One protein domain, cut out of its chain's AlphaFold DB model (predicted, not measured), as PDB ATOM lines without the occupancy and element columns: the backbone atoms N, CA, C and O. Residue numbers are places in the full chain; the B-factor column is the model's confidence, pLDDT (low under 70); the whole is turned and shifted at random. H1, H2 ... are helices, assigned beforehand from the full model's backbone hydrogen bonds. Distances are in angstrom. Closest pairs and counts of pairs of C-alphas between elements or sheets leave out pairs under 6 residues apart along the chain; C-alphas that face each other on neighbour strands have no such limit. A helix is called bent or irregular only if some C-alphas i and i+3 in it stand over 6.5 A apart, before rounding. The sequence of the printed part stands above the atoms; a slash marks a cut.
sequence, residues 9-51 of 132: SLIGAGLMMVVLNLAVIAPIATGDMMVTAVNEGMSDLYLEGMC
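Overview. This is residues 9 to 51 of the 132 residues of an uncharacterized protein of Euryarchaeota archaeon (UniProt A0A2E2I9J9). What does the printed part look like from its first residue on? It is a long, thin rod of two helices set end to end, H1 and then H2, with a shallow V-shaped corner where they meet at Gly 31. Does anything fold back on it? No: residues 9 to 51 stand free, and H2 carries on the same way as H1. What is it made of, and how large is it? The printed part has 43 residues with two named helices, H1 then H2, and no named strand, and its class is all helix. It is extended, with a radius of gyration of the C-alphas of 16.9 A and spans of 56 by 13 by 7 A.

Arrangement. How does H1, residues 9 to 30, stand to H2, residues 32 to 50? They are close but not clearly touching, with 2 pairs of C-alphas within 8 A. Their closest C-alphas, those of Ile 28 and Met 34, are 6.0 A apart. How are they directed? They run the same way at a steep tilt of 41 degrees, and their centres are 28.2 A apart. How do the backbones run? In H2 every O i to N i+4 pair is within hydrogen-bond range, and in H1 16 of 18 are.

Along the chain. Where does H1 lie? It runs 29.9 A from C-alpha 9 at (-27.220, -17.834, -70.859) to C-alpha 30 at (-24.322, -13.456, -41.457). Is it bent? It is neither bent nor irregular, but only just: C-alphas 23 and 26 are 6.3 A apart. Where does H2 lie? It runs 26.2 A from C-alpha 32 to C-alpha 50 at (-32.193, 6.784, -21.960).

Size, cuts and confidence. How far does it reach? The two C-alphas farthest apart, those of Ser 9 and Cys 51, are 55.8 A apart. Is there a cut or a long link? The printed part has no cut, and the link from H1 to H2 is tight, with 1 residue between them. Where is confidence low? The mean pLDDT of the printed part is 72.8, and 18 residues are under 70, among them residues 25 to 37.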
ATOM      1  N   SER A   9     -26.745 -19.008 -71.586       69.50
ATOM      2  CA  SER A   9     -27.220 -17.834 -70.859       69.50
ATOM      3  C   SER A   9     -27.956 -18.188 -69.558       69.50
ATOM      4  O   SER A   9     -27.680 -17.585 -68.526       69.50
ATOM      5  N   LEU A  10     -28.812 -19.218 -69.557       74.12
ATOM      6  CA  LEU A  10     -29.539 -19.689 -68.366       74.12
ATOM      7  C   LEU A  10     -28.612 -20.351 -67.339       74.12
ATOM      8  O   LEU A  10     -28.774 -20.133 -66.141       74.12
ATOM      9  N   ILE A  11     -27.605 -21.106 -67.794       81.12
ATOM     10  CA  ILE A  11     -26.566 -21.645 -66.898       81.12
ATOM     11  C   ILE A  11     -25.739 -20.503 -66.304       81.12
ATOM     12  O   ILE A  11     -25.515 -20.484 -65.098       81.12
ATOM     13  N   GLY A  12     -25.322 -19.535 -67.125       81.56
ATOM     14  CA  GLY A  12     -24.566 -18.368 -66.666       81.56
ATOM     15  C   GLY A  12     -25.338 -17.526 -65.650       81.56
ATOM     16  O   GLY A  12     -24.794 -17.181 -64.605       81.56
ATOM     17  N   ALA A  13     -26.620 -17.262 -65.908       79.62
ATOM     18  CA  ALA A  13     -27.496 -16.543 -64.988       79.62
ATOM     19  C   ALA A  13     -27.726 -17.321 -63.682       79.62
ATOM     20  O   ALA A  13     -27.656 -16.740 -62.603       79.62
ATOM     21  N   GLY A  14     -27.938 -18.640 -63.758       79.12
ATOM     22  CA  GLY A  14     -28.084 -19.489 -62.573       79.12
ATOM     23  C   GLY A  14     -26.822 -19.518 -61.708       79.12
ATOM     24  O   GLY A  14     -26.898 -19.387 -60.490       79.12
ATOM     25  N   LEU A  15     -25.647 -19.616 -62.329       83.56
ATOM     26  CA  LEU A  15     -24.367 -19.623 -61.620       83.56
ATOM     27  C   LEU A  15     -24.055 -18.242 -61.019       83.56
ATOM     28  O   LEU A  15     -23.590 -18.160 -59.886       83.56
ATOM     29  N   MET A  16     -24.403 -17.159 -61.719       81.94
ATOM     30  CA  MET A  16     -24.318 -15.791 -61.197       81.94
ATOM     31  C   MET A  16     -25.242 -15.581 -59.992       81.94
ATOM     32  O   MET A  16     -24.814 -14.998 -59.003       81.94
ATOM     33  N   MET A  17     -26.473 -16.098 -60.025       80.19
ATOM     34  CA  MET A  17     -27.401 -16.047 -58.886       80.19
ATOM     35  C   MET A  17     -26.850 -16.794 -57.665       80.19
ATOM     36  O   MET A  17     -26.965 -16.297 -56.546       80.19
ATOM     37  N   VAL A  18     -26.222 -17.958 -57.859       83.25
ATOM     38  CA  VAL A  18     -25.570 -18.706 -56.769       83.25
ATOM     39  C   VAL A  18     -24.388 -17.921 -56.198       83.25
ATOM     40  O   VAL A  18     -24.256 -17.822 -54.980       83.25
ATOM     41  N   VAL A  19     -23.567 -17.305 -57.054       83.75
ATOM     42  CA  VAL A  19     -22.452 -16.449 -56.617       83.75
ATOM     43  C   VAL A  19     -22.958 -15.214 -55.872       83.75
ATOM     44  O   VAL A  19     -22.421 -14.898 -54.821       83.75
ATOM     45  N   LEU A  20     -24.014 -14.548 -56.341       80.69
ATOM     46  CA  LEU A  20     -24.616 -13.406 -55.642       80.69
ATOM     47  C   LEU A  20     -25.180 -13.811 -54.273       80.69
ATOM     48  O   LEU A  20     -24.971 -13.107 -53.289       80.69
ATOM     49  N   ASN A  21     -25.834 -14.971 -54.178       77.44
ATOM     50  CA  ASN A  21     -26.332 -15.470 -52.896       77.44
ATOM     51  C   ASN A  21     -25.193 -15.790 -51.915       77.44
ATOM     52  O   ASN A  21     -25.266 -15.394 -50.758       77.44
ATOM     53  N   LEU A  22     -24.128 -16.460 -52.365       73.62
ATOM     54  CA  LEU A  22     -23.031 -16.888 -51.487       73.62
ATOM     55  C   LEU A  22     -22.005 -15.791 -51.182       73.62
ATOM     56  O   LEU A  22     -21.434 -15.793 -50.099       73.62
ATOM     57  N   ALA A  23     -21.741 -14.884 -52.121       73.88
ATOM     58  CA  ALA A  23     -20.693 -13.872 -51.987       73.88
ATOM     59  C   ALA A  23     -21.218 -12.496 -51.562       73.88
ATOM     60  O   ALA A  23     -20.427 -11.672 -51.117       73.88
ATOM     61  N   VAL A  24     -22.521 -12.227 -51.708       71.06
ATOM     62  CA  VAL A  24     -23.112 -10.927 -51.356       71.06
ATOM     63  C   VAL A  24     -24.172 -11.093 -50.275       71.06
ATOM     64  O   VAL A  24     -24.039 -10.519 -49.202       71.06
ATOM     65  N   ILE A  25     -25.191 -11.924 -50.505       66.69
ATOM     66  CA  ILE A  25     -26.321 -12.028 -49.569       66.69
ATOM     67  C   ILE A  25     -25.911 -12.732 -48.271       66.69
ATOM     68  O   ILE A  25     -26.224 -12.230 -47.197       66.69
ATOM     69  N   ALA A  26     -25.176 -13.846 -48.341       68.00
ATOM     70  CA  ALA A  26     -24.723 -14.549 -47.142       68.00
ATOM     71  C   ALA A  26     -23.783 -13.686 -46.269       68.00
ATOM     72  O   ALA A  26     -24.067 -13.559 -45.083       68.00
ATOM     73  N   PRO A  27     -22.755 -12.990 -46.800       66.50
ATOM     74  CA  PRO A  27     -21.923 -12.099 -45.986       66.50
ATOM     75  C   PRO A  27     -22.659 -10.876 -45.438       66.50
ATOM     76  O   PRO A  27     -22.307 -10.399 -44.368       66.50
ATOM     77  N   ILE A  28     -23.684 -10.364 -46.127       65.38
ATOM     78  CA  ILE A  28     -24.522  -9.293 -45.571       65.38
ATOM     79  C   ILE A  28     -25.386  -9.839 -44.432       65.38
ATOM     80  O   ILE A  28     -25.478  -9.196 -43.400       65.38
ATOM     81  N   ALA A  29     -25.996 -11.015 -44.591       61.75
ATOM     82  CA  ALA A  29     -26.932 -11.571 -43.613       61.75
ATOM     83  C   ALA A  29     -26.259 -12.217 -42.389       61.75
ATOM     84  O   ALA A  29     -26.870 -12.274 -41.327       61.75
ATOM     85  N   THR A  30     -25.038 -12.741 -42.531       60.16
ATOM     86  CA  THR A  30     -24.322 -13.456 -41.457       60.16
ATOM     87  C   THR A  30     -22.939 -12.890 -41.152       60.16
ATOM     88  O   THR A  30     -22.228 -13.457 -40.329       60.16
ATOM     89  N   GLY A  31     -22.502 -11.854 -41.865       63.69
ATOM     90  CA  GLY A  31     -21.210 -11.217 -41.633       63.69
ATOM     91  C   GLY A  31     -21.318  -9.989 -40.738       63.69
ATOM     92  O   GLY A  31     -22.413  -9.550 -40.379       63.69
ATOM     93  N   ASP A  32     -20.154  -9.416 -40.434       62.19
ATOM     94  CA  ASP A  32     -19.998  -8.259 -39.549       62.19
ATOM     95  C   ASP A  32     -20.922  -7.095 -39.912       62.19
ATOM     96  O   ASP A  32     -21.362  -6.389 -39.028       62.19
ATOM     97  N   MET A  33     -21.312  -6.931 -41.177       62.19
ATOM     98  CA  MET A  33     -22.195  -5.845 -41.621       62.19
ATOM     99  C   MET A  33     -23.569  -5.843 -40.926       62.19
ATOM    100  O   MET A  33     -24.060  -4.777 -40.568       62.19
ATOM    101  N   MET A  34     -24.205  -7.006 -40.734       63.06
ATOM    102  CA  MET A  34     -25.497  -7.081 -40.033       63.06
ATOM    103  C   MET A  34     -25.313  -7.017 -38.523       63.06
ATOM    104  O   MET A  34     -26.120  -6.390 -37.851       63.06
ATOM    105  N   VAL A  35     -24.223  -7.577 -37.997       63.97
ATOM    106  CA  VAL A  35     -23.874  -7.446 -36.576       63.97
ATOM    107  C   VAL A  35     -23.594  -5.982 -36.220       63.97
ATOM    108  O   VAL A  35     -24.119  -5.492 -35.230       63.97
ATOM    109  N   THR A  36     -22.842  -5.262 -37.050       68.12
ATOM    110  CA  THR A  36     -22.570  -3.827 -36.924       68.12
ATOM    111  C   THR A  36     -23.851  -3.020 -37.055       68.12
ATOM    112  O   THR A  36     -24.137  -2.246 -36.156       68.12
ATOM    113  N   ALA A  37     -24.674  -3.251 -38.083       68.69
ATOM    114  CA  ALA A  37     -25.931  -2.517 -38.243       68.69
ATOM    115  C   ALA A  37     -26.923  -2.766 -37.092       68.69
ATOM    116  O   ALA A  37     -27.646  -1.860 -36.690       68.69
ATOM    117  N   VAL A  38     -26.966  -3.989 -36.550       72.88
ATOM    118  CA  VAL A  38     -27.764  -4.302 -35.357       72.88
ATOM    119  C   VAL A  38     -27.168  -3.630 -34.126       72.88
ATOM    120  O   VAL A  38     -27.915  -3.043 -33.360       72.88
ATOM    121  N   ASN A  39     -25.851  -3.678 -33.925       69.31
ATOM    122  CA  ASN A  39     -25.213  -3.046 -32.770       69.31
ATOM    123  C   ASN A  39     -25.365  -1.520 -32.791       69.31
ATOM    124  O   ASN A  39     -25.703  -0.951 -31.761       69.31
ATOM    125  N   GLU A  40     -25.175  -0.878 -33.945       72.25
ATOM    126  CA  GLU A  40     -25.407   0.559 -34.144       72.25
ATOM    127  C   GLU A  40     -26.881   0.899 -33.898       72.25
ATOM    128  O   GLU A  40     -27.181   1.726 -33.047       72.25
ATOM    129  N   GLY A  41     -27.811   0.175 -34.532       71.81
ATOM    130  CA  GLY A  41     -29.241   0.415 -34.338       71.81
ATOM    131  C   GLY A  41     -29.712   0.178 -32.901       71.81
ATOM    132  O   GLY A  41     -30.551   0.916 -32.401       71.81
ATOM    133  N   MET A  42     -29.174  -0.827 -32.207       67.50
ATOM    134  CA  MET A  42     -29.470  -1.052 -30.791       67.50
ATOM    135  C   MET A  42     -28.858   0.045 -29.915       67.50
ATOM    136  O   MET A  42     -29.521   0.487 -28.985       67.50
ATOM    137  N   SER A  43     -27.633   0.492 -30.203       68.31
ATOM    138  CA  SER A  43     -26.982   1.594 -29.484       68.31
ATOM    139  C   SER A  43     -27.803   2.878 -29.583       68.31
ATOM    140  O   SER A  43     -28.090   3.491 -28.558       68.31
ATOM    141  N   ASP A  44     -28.247   3.227 -30.791       71.12
ATOM    142  CA  ASP A  44     -29.087   4.401 -31.031       71.12
ATOM    143  C   ASP A  44     -30.433   4.274 -30.304       71.12
ATOM    144  O   ASP A  44     -30.855   5.203 -29.625       71.12
ATOM    145  N   LEU A  45     -31.069   3.095 -30.344       70.94
ATOM    146  CA  LEU A  45     -32.325   2.845 -29.621       70.94
ATOM    147  C   LEU A  45     -32.178   2.977 -28.098       70.94
ATOM    148  O   LEU A  45     -33.089   3.476 -27.437       70.94
ATOM    149  N   TYR A  46     -31.064   2.512 -27.525       69.25
ATOM    150  CA  TYR A  46     -30.815   2.661 -26.091       69.25
ATOM    151  C   TYR A  46     -30.524   4.117 -25.723       69.25
ATOM    152  O   TYR A  46     -31.074   4.596 -24.735       69.25
ATOM    153  N   LEU A  47     -29.728   4.831 -26.522       73.50
ATOM    154  CA  LEU A  47     -29.443   6.253 -26.311       73.50
ATOM    155  C   LEU A  47     -30.719   7.099 -26.401       73.50
ATOM    156  O   LEU A  47     -31.012   7.850 -25.476       73.50
ATOM    157  N   GLU A  48     -31.532   6.917 -27.442       75.88
ATOM    158  CA  GLU A  48     -32.812   7.626 -27.597       75.88
ATOM    159  C   GLU A  48     -33.791   7.337 -26.448       75.88
ATOM    160  O   GLU A  48     -34.565   8.207 -26.055       75.88
ATOM    161  N   GLY A  49     -33.771   6.119 -25.897       80.31
ATOM    162  CA  GLY A  49     -34.620   5.755 -24.763       80.31
ATOM    163  C   GLY A  49     -34.132   6.316 -23.424       80.31
ATOM    164  O   GLY A  49     -34.946   6.626 -22.553       80.31
ATOM    165  N   MET A  50     -32.817   6.436 -23.241       83.06
ATOM    166  CA  MET A  50     -32.193   6.784 -21.960       83.06
ATOM    167  C   MET A  50     -31.927   8.281 -21.788       83.06
ATOM    168  O   MET A  50     -32.014   8.783 -20.668       83.06
ATOM    169  N   CYS A  51     -31.588   8.985 -22.867       87.81
ATOM    170  CA  CYS A  51     -31.089  10.358 -22.837       87.81
ATOM    171  C   CYS A  51     -32.212  11.372 -23.094       87.81
ATOM    172  O   CYS A  51     -33.079  11.154 -23.936       87.81
TER     173      CYS A  51